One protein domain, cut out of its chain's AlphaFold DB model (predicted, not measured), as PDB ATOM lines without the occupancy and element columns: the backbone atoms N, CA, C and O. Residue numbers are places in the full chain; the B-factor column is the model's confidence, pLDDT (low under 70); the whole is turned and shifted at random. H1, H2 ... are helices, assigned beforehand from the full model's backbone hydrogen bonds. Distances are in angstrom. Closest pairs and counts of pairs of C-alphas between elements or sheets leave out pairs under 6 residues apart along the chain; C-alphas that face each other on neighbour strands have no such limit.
ATOM      1  N   SER A 136      32.524  -4.498   6.609       80.50
ATOM      2  CA  SER A 136      33.819  -4.034   7.113       80.50
ATOM      3  C   SER A 136      34.859  -3.956   5.985       80.50
ATOM      4  O   SER A 136      35.856  -4.677   5.969       80.50
ATOM      5  N   TYR A 137      34.651  -3.052   5.022       80.25
ATOM      6  CA  TYR A 137      35.463  -2.955   3.796       80.25
ATOM      7  C   TYR A 137      36.967  -2.714   4.029       80.25
ATOM      8  O   TYR A 137      37.811  -3.182   3.260       80.25
ATOM      9  N   LEU A 138      37.325  -2.031   5.120       81.31
ATOM     10  CA  LEU A 138      38.720  -1.790   5.497       81.31
ATOM     11  C   LEU A 138      39.451  -3.092   5.872       81.31
ATOM     12  O   LEU A 138      40.601  -3.301   5.476       81.31
ATOM     13  N   SER A 139      38.783  -3.971   6.622       80.81
ATOM     14  CA  SER A 139      39.319  -5.273   7.035       80.81
ATOM     15  C   SER A 139      39.469  -6.203   5.833       80.81
ATOM     16  O   SER A 139      40.546  -6.770   5.634       80.81
ATOM     17  N   ILE A 140      38.471  -6.218   4.941       82.69
ATOM     18  CA  ILE A 140      38.521  -6.937   3.659       82.69
ATOM     19  C   ILE A 140      39.774  -6.549   2.869       82.69
ATOM     20  O   ILE A 140      40.519  -7.415   2.403       82.69
ATOM     21  N   CYS A 141      40.061  -5.248   2.753       79.50
ATOM     22  CA  CYS A 141      41.265  -4.794   2.065       79.50
ATOM     23  C   CYS A 141      42.547  -5.322   2.724       79.50
ATOM     24  O   CYS A 141      43.466  -5.742   2.020       79.50
ATOM     25  N   ARG A 142      42.635  -5.327   4.058       81.56
ATOM     26  CA  ARG A 142      43.807  -5.871   4.765       81.56
ATOM     27  C   ARG A 142      43.982  -7.362   4.510       81.56
ATOM     28  O   ARG A 142      45.114  -7.810   4.341       81.56
ATOM     29  N   HIS A 143      42.889  -8.117   4.454       83.44
ATOM     30  CA  HIS A 143      42.928  -9.537   4.122       83.44
ATOM     31  C   HIS A 143      43.404  -9.764   2.688       83.44
ATOM     32  O   HIS A 143      44.320 -10.558   2.482       83.44
ATOM     33  N   PHE A 144      42.908  -8.999   1.712       80.50
ATOM     34  CA  PHE A 144      43.421  -9.072   0.342       80.50
ATOM     35  C   PHE A 144      44.890  -8.643   0.216       80.50
ATOM     36  O   PHE A 144      45.637  -9.269  -0.533       80.50
ATOM     37  N   LEU A 145      45.347  -7.650   0.981       78.00
ATOM     38  CA  LEU A 145      46.765  -7.282   1.052       78.00
ATOM     39  C   LEU A 145      47.626  -8.404   1.652       78.00
ATOM     40  O   LEU A 145      48.721  -8.681   1.166       78.00
ATOM     41  N   ALA A 146      47.137  -9.088   2.686       79.38
ATOM     42  CA  ALA A 146      47.836 -10.223   3.286       79.38
ATOM     43  C   ALA A 146      47.906 -11.441   2.345       79.38
ATOM     44  O   ALA A 146      48.903 -12.171   2.350       79.38
ATOM     45  N   ILE A 147      46.867 -11.635   1.527       80.62
ATOM     46  CA  ILE A 147      46.842 -12.597   0.420       80.62
ATOM     47  C   ILE A 147      47.866 -12.189  -0.654       80.62
ATOM     48  O   ILE A 147      48.651 -13.028  -1.090       80.62
ATOM     49  N   PHE A 148      47.895 -10.914  -1.049       75.06
ATOM     50  CA  PHE A 148      48.797 -10.384  -2.077       75.06
ATOM     51  C   PHE A 148      50.278 -10.539  -1.710       75.06
ATOM     52  O   PHE A 148      51.081 -10.923  -2.553       75.06
ATOM     53  N   ASN A 149      50.632 -10.322  -0.442       73.56
ATOM     54  CA  ASN A 149      51.996 -10.509   0.063       73.56
ATOM     55  C   ASN A 149      52.438 -11.987   0.127       73.56
ATOM     56  O   ASN A 149      53.546 -12.279   0.571       73.56
ATOM     57  N   SER A 150      51.573 -12.939  -0.239       77.31
ATOM     58  CA  SER A 150      51.905 -14.364  -0.239       77.31
ATOM     59  C   SER A 150      52.710 -14.749  -1.497       77.31
ATOM     60  O   SER A 150      52.269 -14.420  -2.601       77.31
ATOM     61  N   PRO A 151      53.822 -15.509  -1.376       67.75
ATOM     62  CA  PRO A 151      54.700 -15.852  -2.504       67.75
ATOM     63  C   PRO A 151      53.961 -16.520  -3.670       67.75
ATOM     64  O   PRO A 151      54.121 -16.111  -4.815       67.75
ATOM     65  N   ALA A 152      53.068 -17.470  -3.368       65.94
ATOM     66  CA  ALA A 152      52.310 -18.224  -4.372       65.94
ATOM     67  C   ALA A 152      51.379 -17.369  -5.249       65.94
ATOM     68  O   ALA A 152      50.972 -17.799  -6.322       65.94
ATOM     69  N   ILE A 153      51.011 -16.163  -4.809       66.19
ATOM     70  CA  ILE A 153      50.189 -15.239  -5.607       66.19
ATOM     71  C   ILE A 153      51.053 -14.221  -6.338       66.19
ATOM     72  O   ILE A 153      50.661 -13.717  -7.389       66.19
ATOM     73  N   GLN A 154      52.241 -13.940  -5.812       64.31
ATOM     74  CA  GLN A 154      53.197 -13.063  -6.466       64.31
ATOM     75  C   GLN A 154      53.771 -13.689  -7.748       64.31
ATOM     76  O   GLN A 154      54.120 -12.948  -8.669       64.31
ATOM     77  N   GLU A 155      53.805 -15.023  -7.823       68.19
ATOM     78  CA  GLU A 155      54.204 -15.790  -9.010       68.19
ATOM     79  C   GLU A 155      53.186 -15.695 -10.164       68.19
ATOM     80  O   GLU A 155      53.593 -15.658 -11.324       68.19
ATOM     81  N   ASP A 156      51.884 -15.565  -9.869       74.88
ATOM     82  CA  ASP A 156      50.811 -15.498 -10.873       74.88
ATOM     83  C   ASP A 156      50.400 -14.041 -11.194       74.88
ATOM     84  O   ASP A 156      49.617 -13.429 -10.453       74.88
ATOM     85  N   PRO A 157      50.814 -13.463 -12.342       72.19
ATOM     86  CA  PRO A 157      50.549 -12.056 -12.655       72.19
ATOM     87  C   PRO A 157      49.053 -11.740 -12.817       72.19
ATOM     88  O   PRO A 157      48.623 -10.634 -12.487       72.19
ATOM     89  N   VAL A 158      48.242 -12.703 -13.275       77.31
ATOM     90  CA  VAL A 158      46.789 -12.526 -13.474       77.31
ATOM     91  C   VAL A 158      46.065 -12.390 -12.132       77.31
ATOM     92  O   VAL A 158      45.360 -11.407 -11.901       77.31
ATOM     93  N   LYS A 159      46.302 -13.328 -11.204       77.00
ATOM     94  CA  LYS A 159      45.697 -13.303  -9.861       77.00
ATOM     95  C   LYS A 159      46.135 -12.071  -9.080       77.00
ATOM     96  O   LYS A 159      45.322 -11.456  -8.392       77.00
ATOM     97  N   ARG A 160      47.403 -11.676  -9.230       75.94
ATOM     98  CA  ARG A 160      47.967 -10.464  -8.634       75.94
ATOM     99  C   ARG A 160      47.197  -9.207  -9.047       75.94
ATOM    100  O   ARG A 160      46.832  -8.399  -8.195       75.94
ATOM    101  N   VAL A 161      46.932  -9.060 -10.345       76.00
ATOM    102  CA  VAL A 161      46.164  -7.938 -10.903       76.00
ATOM    103  C   VAL A 161      44.723  -7.953 -10.390       76.00
ATOM    104  O   VAL A 161      44.217  -6.913  -9.972       76.00
ATOM    105  N   ASP A 162      44.068  -9.113 -10.352       79.31
ATOM    106  CA  ASP A 162      42.673  -9.206  -9.905       79.31
ATOM    107  C   ASP A 162      42.494  -8.936  -8.408       79.31
ATOM    108  O   ASP A 162      41.553  -8.244  -8.015       79.31
ATOM    109  N   ILE A 163      43.413  -9.414  -7.564       79.06
ATOM    110  CA  ILE A 163      43.415  -9.089  -6.130       79.06
ATOM    111  C   ILE A 163      43.630  -7.590  -5.931       79.06
ATOM    112  O   ILE A 163      42.934  -6.977  -5.126       79.06
ATOM    113  N   MET A 164      44.519  -6.976  -6.715       77.00
ATOM    114  CA  MET A 164      44.761  -5.541  -6.634       77.00
ATOM    115  C   MET A 164      43.526  -4.717  -7.031       77.00
ATOM    116  O   MET A 164      43.175  -3.768  -6.330       77.00
ATOM    117  N   LYS A 165      42.809  -5.101  -8.098       79.69
ATOM    118  CA  LYS A 165      41.532  -4.459  -8.467       79.69
ATOM    119  C   LYS A 165      40.525  -4.533  -7.319       79.69
ATOM    120  O   LYS A 165      39.915  -3.522  -6.976       79.69
ATOM    121  N   LYS A 166      40.381  -5.712  -6.699       80.88
ATOM    122  CA  LYS A 166      39.487  -5.918  -5.548       80.88
ATOM    123  C   LYS A 166      39.895  -5.043  -4.360       80.88
ATOM    124  O   LYS A 166      39.034  -4.365  -3.810       80.88
ATOM    125  N   CYS A 167      41.186  -4.975  -4.018       79.88
ATOM    126  CA  CYS A 167      41.699  -4.077  -2.974       79.88
ATOM    127  C   CYS A 167      41.277  -2.624  -3.209       79.88
ATOM    128  O   CYS A 167      40.743  -1.987  -2.304       79.88
ATOM    129  N   VAL A 168      41.497  -2.108  -4.424       77.94
ATOM    130  CA  VAL A 168      41.169  -0.716  -4.760       77.94
ATOM    131  C   VAL A 168      39.673  -0.450  -4.609       77.94
ATOM    132  O   VAL A 168      39.300   0.548  -3.999       77.94
ATOM    133  N   ILE A 169      38.818  -1.352  -5.102       80.88
ATOM    134  CA  ILE A 169      37.359  -1.210  -4.982       80.88
ATOM    135  C   ILE A 169      36.945  -1.165  -3.506       80.88
ATOM    136  O   ILE A 169      36.226  -0.254  -3.102       80.88
ATOM    137  N   TYR A 170      37.431  -2.095  -2.680       82.00
ATOM    138  CA  TYR A 170      37.057  -2.144  -1.265       82.00
ATOM    139  C   TYR A 170      37.578  -0.953  -0.457       82.00
ATOM    140  O   TYR A 170      36.901  -0.503   0.461       82.00
ATOM    141  N   ILE A 171      38.733  -0.387  -0.808       80.38
ATOM    142  CA  ILE A 171      39.220   0.833  -0.152       80.38
ATOM    143  C   ILE A 171      38.366   2.040  -0.493       80.38
ATOM    144  O   ILE A 171      38.101   2.848   0.389       80.38
ATOM    145  N   VAL A 172      37.946   2.171  -1.749       77.31
ATOM    146  CA  VAL A 172      37.093   3.283  -2.183       77.31
ATOM    147  C   VAL A 172      35.717   3.214  -1.517       77.31
ATOM    148  O   VAL A 172      35.147   4.247  -1.188       77.31
ATOM    149  N   LEU A 173      35.203   2.004  -1.285       79.81
ATOM    150  CA  LEU A 173      33.946   1.781  -0.565       79.81
ATOM    151  C   LEU A 173      34.073   1.952   0.956       79.81
ATOM    152  O   LEU A 173      33.059   2.113   1.636       79.81
ATOM    153  N   ALA A 174      35.287   1.898   1.508       81.19
ATOM    154  CA  ALA A 174      35.499   2.079   2.936       81.19
ATOM    155  C   ALA A 174      35.241   3.542   3.355       81.19
ATOM    156  O   ALA A 174      35.586   4.468   2.615       81.19
ATOM    157  N   PRO A 175      34.662   3.772   4.549       79.38
ATOM    158  CA  PRO A 175      34.464   5.119   5.069       79.38
ATOM    159  C   PRO A 175      35.804   5.835   5.275       79.38
ATOM    160  O   PRO A 175      36.827   5.196   5.537       79.38
ATOM    161  N   TYR A 176      35.773   7.167   5.190       77.25
ATOM    162  CA  TYR A 176      36.965   7.988   5.379       77.25
ATOM    163  C   TYR A 176      37.520   7.848   6.798       77.25
ATOM    164  O   TYR A 176      36.878   8.255   7.765       77.25
ATOM    165  N   ASP A 177      38.724   7.289   6.904       79.00
ATOM    166  CA  ASP A 177      39.454   7.134   8.162       79.00
ATOM    167  C   ASP A 177      40.967   7.306   7.943       79.00
ATOM    168  O   ASP A 177      41.502   7.074   6.855       79.00
ATOM    169  N   ASN A 178      41.694   7.650   9.006       80.12
ATOM    170  CA  ASN A 178      43.154   7.755   8.986       80.12
ATOM    171  C   ASN A 178      43.815   6.447   8.523       80.12
ATOM    172  O   ASN A 178      44.827   6.471   7.821       80.12
ATOM    173  N   GLN A 179      43.231   5.298   8.880       76.12
ATOM    174  CA  GLN A 179      43.728   3.988   8.456       76.12
ATOM    175  C   GLN A 179      43.534   3.752   6.955       76.12
ATOM    176  O   GLN A 179      44.394   3.147   6.315       76.12
ATOM    177  N   GLN A 180      42.429   4.238   6.387       80.38
ATOM    178  CA  GLN A 180      42.178   4.182   4.949       80.38
ATOM    179  C   GLN A 180      43.206   5.043   4.204       80.38
ATOM    180  O   GLN A 180      43.806   4.571   3.241       80.38
ATOM    181  N   HIS A 181      43.479   6.261   4.683       77.06
ATOM    182  CA  HIS A 181      44.460   7.155   4.064       77.06
ATOM    183  C   HIS A 181      45.884   6.564   4.059       77.06
ATOM    184  O   HIS A 181      46.578   6.618   3.043       77.06
ATOM    185  N   ASP A 182      46.320   5.937   5.159       81.25
ATOM    186  CA  ASP A 182      47.617   5.243   5.205       81.25
ATOM    187  C   ASP A 182      47.664   4.047   4.232       81.25
ATOM    188  O   ASP A 182      48.628   3.891   3.480       81.25
ATOM    189  N   LEU A 183      46.600   3.236   4.168       76.56
ATOM    190  CA  LEU A 183      46.514   2.120   3.218       76.56
ATOM    191  C   LEU A 183      46.542   2.586   1.755       76.56
ATOM    192  O   LEU A 183      47.247   1.983   0.945       76.56
ATOM    193  N   ILE A 184      45.848   3.679   1.426       78.00
ATOM    194  CA  ILE A 184      45.887   4.308   0.097       78.00
ATOM    195  C   ILE A 184      47.322   4.705  -0.258       78.00
ATOM    196  O   ILE A 184      47.817   4.357  -1.330       78.00
ATOM    197  N   ASN A 185      48.026   5.372   0.657       78.00
ATOM    198  CA  ASN A 185      49.401   5.807   0.425       78.00
ATOM    199  C   ASN A 185      50.376   4.633   0.258       78.00
ATOM    200  O   ASN A 185      51.340   4.737  -0.504       78.00
ATOM    201  N   ARG A 186      50.144   3.507   0.945       77.31
ATOM    202  CA  ARG A 186      50.930   2.276   0.754       77.31
ATOM    203  C   ARG A 186      50.668   1.649  -0.611       77.31
ATOM    204  O   ARG A 186      51.623   1.329  -1.308       77.31
ATOM    205  N   LEU A 187      49.408   1.555  -1.027       74.12
ATOM    206  CA  LEU A 187      49.052   1.045  -2.353       74.12
ATOM    207  C   LEU A 187      49.561   1.932  -3.483       74.12
ATOM    208  O   LEU A 187      50.010   1.431  -4.503       74.12
ATOM    209  N   MET A 188      49.587   3.248  -3.302       68.88
ATOM    210  CA  MET A 188      50.156   4.162  -4.295       68.88
ATOM    211  C   MET A 188      51.665   3.960  -4.520       68.88
ATOM    212  O   MET A 188      52.188   4.392  -5.548       68.88
ATOM    213  N   LYS A 189      52.374   3.301  -3.591       71.88
ATOM    214  CA  LYS A 189      53.794   2.932  -3.739       71.88
ATOM    215  C   LYS A 189      53.994   1.592  -4.459       71.88
ATOM    216  O   LYS A 189      55.108   1.310  -4.900       71.88
ATOM    217  N   GLU A 190      52.951   0.775  -4.586       71.56
ATOM    218  CA  GLU A 190      52.998  -0.512  -5.283       71.56
ATOM    219  C   GLU A 190      53.125  -0.302  -6.797       71.56
ATOM    220  O   GLU A 190      52.300   0.358  -7.430       71.56
ATOM    221  N   LYS A 191      54.136  -0.923  -7.418       64.62
ATOM    222  CA  LYS A 191      54.347  -0.834  -8.875       64.62
ATOM    223  C   LYS A 191      53.202  -1.468  -9.674       64.62
ATOM    224  O   LYS A 191      52.934  -1.032 -10.784       64.62
ATOM    225  N   VAL A 192      52.491  -2.433  -9.086       64.12
ATOM    226  CA  VAL A 192      51.372  -3.153  -9.721       64.12
ATOM    227  C   VAL A 192      50.193  -2.227 -10.041       64.12
ATOM    228  O   VAL A 192      49.442  -2.490 -10.976       64.12
ATOM    229  N   LEU A 193      50.045  -1.100  -9.335       60.28
ATOM    230  CA  LEU A 193      49.023  -0.106  -9.676       60.28
ATOM    231  C   LEU A 193      49.326   0.638 -10.986       60.28
ATOM    232  O   LEU A 193      48.400   1.153 -11.613       60.28
ATOM    233  N   GLN A 194      50.590   0.698 -11.419       61.88
ATOM    234  CA  GLN A 194      50.962   1.324 -12.694       61.88
ATOM    235  C   GLN A 194      50.491   0.489 -13.889       61.88
ATOM    236  O   GLN A 194      50.138   1.058 -14.921       61.88
ATOM    237  N   ASP A 195      50.393  -0.832 -13.713       63.88
ATOM    238  CA  ASP A 195      49.868  -1.761 -14.720       63.88
ATOM    239  C   ASP A 195      48.354  -1.569 -14.945       63.88
ATOM    240  O   ASP A 195      47.814  -2.005 -15.962       63.88
ATOM    241  N   ILE A 196      47.654  -0.890 -14.021       68.50
ATOM    242  CA  ILE A 196      46.207  -0.650 -14.094       68.50
ATOM    243  C   ILE A 196      45.877   0.854 -13.971       68.50
ATOM    244  O   ILE A 196      45.333   1.314 -12.958       68.50
ATOM    245  N   PRO A 197      46.134   1.649 -15.026       68.12
ATOM    246  CA  PRO A 197      46.048   3.110 -14.971       68.12
ATOM    247  C   PRO A 197      44.650   3.646 -14.617       68.12
ATOM    248  O   PRO A 197      44.534   4.703 -13.999       68.12
ATOM    249  N   ARG A 198      43.575   2.913 -14.947       70.00
ATOM    250  CA  ARG A 198      42.192   3.315 -14.626       70.00
ATOM    251  C   ARG A 198      41.900   3.290 -13.120       70.00
ATOM    252  O   ARG A 198      41.328   4.240 -12.597       70.00
ATOM    253  N   TYR A 199      42.352   2.256 -12.411       69.31
ATOM    254  CA  TYR A 199      42.175   2.143 -10.957       69.31
ATOM    255  C   TYR A 199      43.096   3.110 -10.210       69.31
ATOM    256  O   TYR A 199      42.696   3.706  -9.216       69.31
ATOM    257  N   LEU A 200      44.298   3.348 -10.736       68.19
ATOM    258  CA  LEU A 200      45.212   4.361 -10.216       68.19
ATOM    259  C   LEU A 200      44.627   5.779 -10.317       68.19
ATOM    260  O   LEU A 200      44.813   6.581  -9.402       68.19
ATOM    261  N   ASN A 201      43.879   6.092 -11.378       71.69
ATOM    262  CA  ASN A 201      43.159   7.365 -11.478       71.69
ATOM    263  C   ASN A 201      42.062   7.488 -10.416       71.69
ATOM    264  O   ASN A 201      41.947   8.548  -9.806       71.69
ATOM    265  N   ILE A 202      41.318   6.414 -10.139       72.25
ATOM    266  CA  ILE A 202      40.318   6.396  -9.061       72.25
ATOM    267  C   ILE A 202      40.993   6.685  -7.718       72.25
ATOM    268  O   ILE A 202      40.598   7.615  -7.024       72.25
ATOM    269  N   VAL A 203      42.064   5.964  -7.376       73.62
ATOM    270  CA  VAL A 203      42.781   6.183  -6.109       73.62
ATOM    271  C   VAL A 203      43.311   7.620  -6.008       73.62
ATOM    272  O   VAL A 203      43.179   8.254  -4.961       73.62
ATOM    273  N   LYS A 204      43.842   8.184  -7.102       75.00
ATOM    274  CA  LYS A 204      44.286   9.589  -7.149       75.00
ATOM    275  C   LYS A 204      43.147  10.583  -6.932       75.00
ATOM    276  O   LYS A 204      43.367  11.568  -6.234       75.00
ATOM    277  N   LEU A 205      41.967  10.344  -7.506       73.19
ATOM    278  CA  LEU A 205      40.786  11.191  -7.304       73.19
ATOM    279  C   LEU A 205      40.379  11.214  -5.827       73.19
ATOM    280  O   LEU A 205      40.185  12.291  -5.281       73.19
ATOM    281  N   PHE A 206      40.365  10.056  -5.160       71.69
ATOM    282  CA  PHE A 206      40.061   9.960  -3.724       71.69
ATOM    283  C   PHE A 206      41.184  10.467  -2.804       71.69
ATOM    284  O   PHE A 206      40.949  10.721  -1.627       71.69
ATOM    285  N   THR A 207      42.407  10.630  -3.317       71.88
ATOM    286  CA  THR A 207      43.526  11.224  -2.558       71.88
ATOM    287  C   THR A 207      43.518  12.754  -2.633       71.88
ATOM    288  O   THR A 207      44.047  13.434  -1.752       71.88
ATOM    289  N   LYS A 208      42.947  13.317  -3.702       74.50
ATOM    290  CA  LYS A 208      42.851  14.760  -3.910       74.50
ATOM    291  C   LYS A 208      41.662  15.328  -3.139       74.50
ATOM    292  O   LYS A 208      40.585  14.749  -3.116       74.50
ATOM    293  N   TRP A 209      41.846  16.518  -2.579       62.25
ATOM    294  CA  TRP A 209      40.780  17.305  -1.950       62.25
ATOM    295  C   TRP A 209      39.950  18.038  -3.020       62.25
ATOM    296  O   TRP A 209      39.814  19.258  -2.992       62.25
ATOM    297  N   GLU A 210      39.465  17.303  -4.021       75.62
ATOM    298  CA  GLU A 210      38.663  17.821  -5.133       75.62
ATOM    299  C   GLU A 210      37.229  17.278  -5.019       75.62
ATOM    300  O   GLU A 210      37.010  16.140  -4.602       75.62
ATOM    301  N   LEU A 211      36.230  18.097  -5.364       72.56
ATOM    302  CA  LEU A 211      34.834  17.657  -5.395       72.56
ATOM    303  C   LEU A 211      34.638  16.657  -6.537       72.56
ATOM    304  O   LEU A 211      34.971  16.946  -7.687       72.56
ATOM    305  N   ILE A 212      34.066  15.496  -6.220       75.12
ATOM    306  CA  ILE A 212      33.764  14.454  -7.200       75.12
ATOM    307  C   ILE A 212      32.324  14.647  -7.683       75.12
ATOM    308  O   ILE A 212      31.387  14.584  -6.886       75.12
ATOM    309  N   ASP A 213      32.135  14.864  -8.986       77.62
ATOM    310  CA  ASP A 213      30.804  14.814  -9.595       77.62
ATOM    311  C   ASP A 213      30.339  13.356  -9.701       77.62
ATOM    312  O   ASP A 213      30.940  12.542 -10.411       77.62
ATOM    313  N   TRP A 214      29.249  13.032  -9.002       75.50
ATOM    314  CA  TRP A 214      28.689  11.684  -8.945       75.50
ATOM    315  C   TRP A 214      28.329  11.135 -10.331       75.50
ATOM    316  O   TRP A 214      28.584   9.967 -10.610       75.50
ATOM    317  N   ARG A 215      27.797  11.972 -11.232       73.25
ATOM    318  CA  ARG A 215      27.345  11.521 -12.563       73.25
ATOM    319  C   ARG A 215      28.511  11.142 -13.472       73.25
ATOM    320  O   ARG A 215      28.441  10.142 -14.184       73.25
ATOM    321  N   GLY A 216      29.588  11.927 -13.434       70.19
ATOM    322  CA  GLY A 216      30.824  11.611 -14.153       70.19
ATOM    323  C   GLY A 216      31.536  10.388 -13.572       70.19
ATOM    324  O   GLY A 216      32.102   9.583 -14.312       70.19
ATOM    325  N   TRP A 217      31.464  10.212 -12.251       70.81
ATOM    326  CA  TRP A 217      32.058   9.075 -11.559       70.81
ATOM    327  C   TRP A 217      31.328   7.758 -11.851       70.81
ATOM    328  O   TRP A 217      31.978   6.779 -12.222       70.81
ATOM    329  N   GLU A 218      29.996   7.749 -11.765       70.69
ATOM    330  CA  GLU A 218      29.149   6.584 -12.040       70.69
ATOM    331  C   GLU A 218      29.367   6.055 -13.463       70.69
ATOM    332  O   GLU A 218      29.594   4.860 -13.642       70.69
ATOM    333  N   ALA A 219      29.417   6.937 -14.467       63.41
ATOM    334  CA  ALA A 219      29.694   6.543 -15.848       63.41
ATOM    335  C   ALA A 219      31.058   5.838 -16.001       63.41
ATOM    336  O   ALA A 219      31.157   4.829 -16.698       63.41
ATOM    337  N   SER A 220      32.093   6.319 -15.301       63.78
ATOM    338  CA  SER A 220      33.429   5.703 -15.333       63.78
ATOM    339  C   SER A 220      33.495   4.363 -14.591       63.78
ATOM    340  O   SER A 220      34.222   3.459 -15.003       63.78
ATOM    341  N   MET A 221      32.724   4.219 -13.508       61.84
ATOM    342  CA  MET A 221      32.681   3.005 -12.691       61.84
ATOM    343  C   MET A 221      31.842   1.903 -13.341       61.84
ATOM    344  O   MET A 221      32.220   0.735 -13.288       61.84
ATOM    345  N   VAL A 222      30.741   2.258 -14.007       59.50
ATOM    346  CA  VAL A 222      29.894   1.309 -14.743       59.50
ATOM    347  C   VAL A 222      30.645   0.689 -15.926       59.50
ATOM    348  O   VAL A 222      30.474  -0.497 -16.184       59.50
ATOM    349  N   GLU A 223      31.532   1.429 -16.599       57.31
ATOM    350  CA  GLU A 223      32.432   0.863 -17.623       57.31
ATOM    351  C   GLU A 223      33.532  -0.052 -17.055       57.31
ATOM    352  O   GLU A 223      34.138  -0.813 -17.805       57.31
ATOM    353  N   LEU A 224      33.824   0.031 -15.753       56.78
ATOM    354  CA  LEU A 224      34.865  -0.756 -15.078       56.78
ATOM    355  C   LEU A 224      34.335  -2.020 -14.387       56.78
ATOM    356  O   LEU A 224      35.109  -2.945 -14.151       56.78
ATOM    357  N   LEU A 225      33.051  -2.036 -14.024       53.16
ATOM    358  CA  LEU A 225      32.377  -3.148 -13.339       53.16
ATOM    359  C   LEU A 225      31.613  -4.085 -14.293       53.16
ATOM    360  O   LEU A 225      31.060  -5.084 -13.833       53.16
ATOM    361  N   ARG A 226      31.565  -3.757 -15.590       37.75
ATOM    362  CA  ARG A 226      31.014  -4.596 -16.664       37.75
ATOM    363  C   ARG A 226      32.090  -5.478 -17.283       37.75
ATOM    364  O   ARG A 226      31.740  -6.624 -17.632       37.75
TER     365      ARG A 226
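This is residues 136 to 226 of the 226 residues of the protein "Hypothetical protein" of Oppiella nova (UniProt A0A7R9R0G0). Look for a small bundle of four helices side by side, made of two antiparallel pairs, H1 with H3 and H4 with H5, where H3 packs on both H1 and H5 while H4 is held more loosely and H1 stays apart from H5. The short H2 sits at one end, at the turn from H1 into H3, and H6 lies off to the side of H5, reached by a link that swings out, with residues 208 to 216 sticking out. The printed part has 91 residues, with six named helices in the order H1, H2, H3, H4, H5, H6 and no named strand; its class is all helix. It is compact, with a radius of gyration of the C-alphas of 13.1 A, and spans 40 by 29 by 23 A.

Begin with H1, residues 137 to 148, and H3, residues 157 to 173: they touch, and their closest C-alphas are those of Cys 141 and Cys 167, 5.1 A apart. These two run opposite ways at a shallow tilt of 16 degrees. Between them in the chain is H2, residues 151 to 154; it and H3 only just touch, only at the corner by their link, with 3 pairs of C-alphas within 8 A, the closest those of Ile 153 and Arg 160 at 6.1 A. Next along comes H4, residues 178 to 187, close but not clearly touching H3; their closest C-alphas, Ile 171 and Gln 180, are 6.8 A apart, and they run opposite ways at a shallow tilt of 25 degrees. H4 is also close but not clearly touching H1, with the closest C-alphas, Leu 138 and Gln 180, 6.9 A apart. H5, residues 197 to 207, forms a helical hairpin with H4: they only just touch, with 3 pairs of C-alphas within 8 A, the closest those of Ile 184 and Val 203 at 7.2 A, and run opposite ways at a shallow tilt of 28 degrees. H3 touches H5 with residues 165 to 172 alone, the closest C-alphas being those of Val 168 and Tyr 199 at 6.9 A; they run the same way at a shallow tilt of 27 degrees. H3, H4 and H5 are an up-and-down bundle, each running against the one before it. H3 is the hub, touching H1, H2 and H5. Last comes H6, residues 214 to 225, which touches no helix but is near H5. In H1, H3, H4 and H5 every O i to N i+4 pair is within hydrogen-bond range, in H6 7 of 8 are, and H2 is too short for such a pair.

Find C-alpha 137 at (35.463, -2.955, 3.796); from there H1 runs 16.4 A to C-alpha 148. H2 takes 5.1 A from Pro 151 to Gln 154. Find C-alpha 157 at (50.549, -12.056, -12.655), where H3, the longest helix, sets out on its 24.8 A to Leu 173. H4 covers 14.4 A from Asn 178 to Leu 187, and H5 15.0 A from Pro 197 to Thr 207. H6 runs 15.9 A from Trp 214 to C-alpha 225 at (32.377, -3.148, -13.339).

The two C-alphas farthest apart are those of Pro 151 and Arg 215, at 40.0 A. The printed part has no cut and ends at residue 226, the chain's last residue. The links from H1 to H2, H2 to H3 and H3 to H4 are tight, those from H4 to H5 and H5 to H6 are short, and no link is long. The mean pLDDT of the printed part is 73.2; look for values under 70 at residues 151 to 155, 188, 191 to 197, 199 to 200, 209 and 219 to 226.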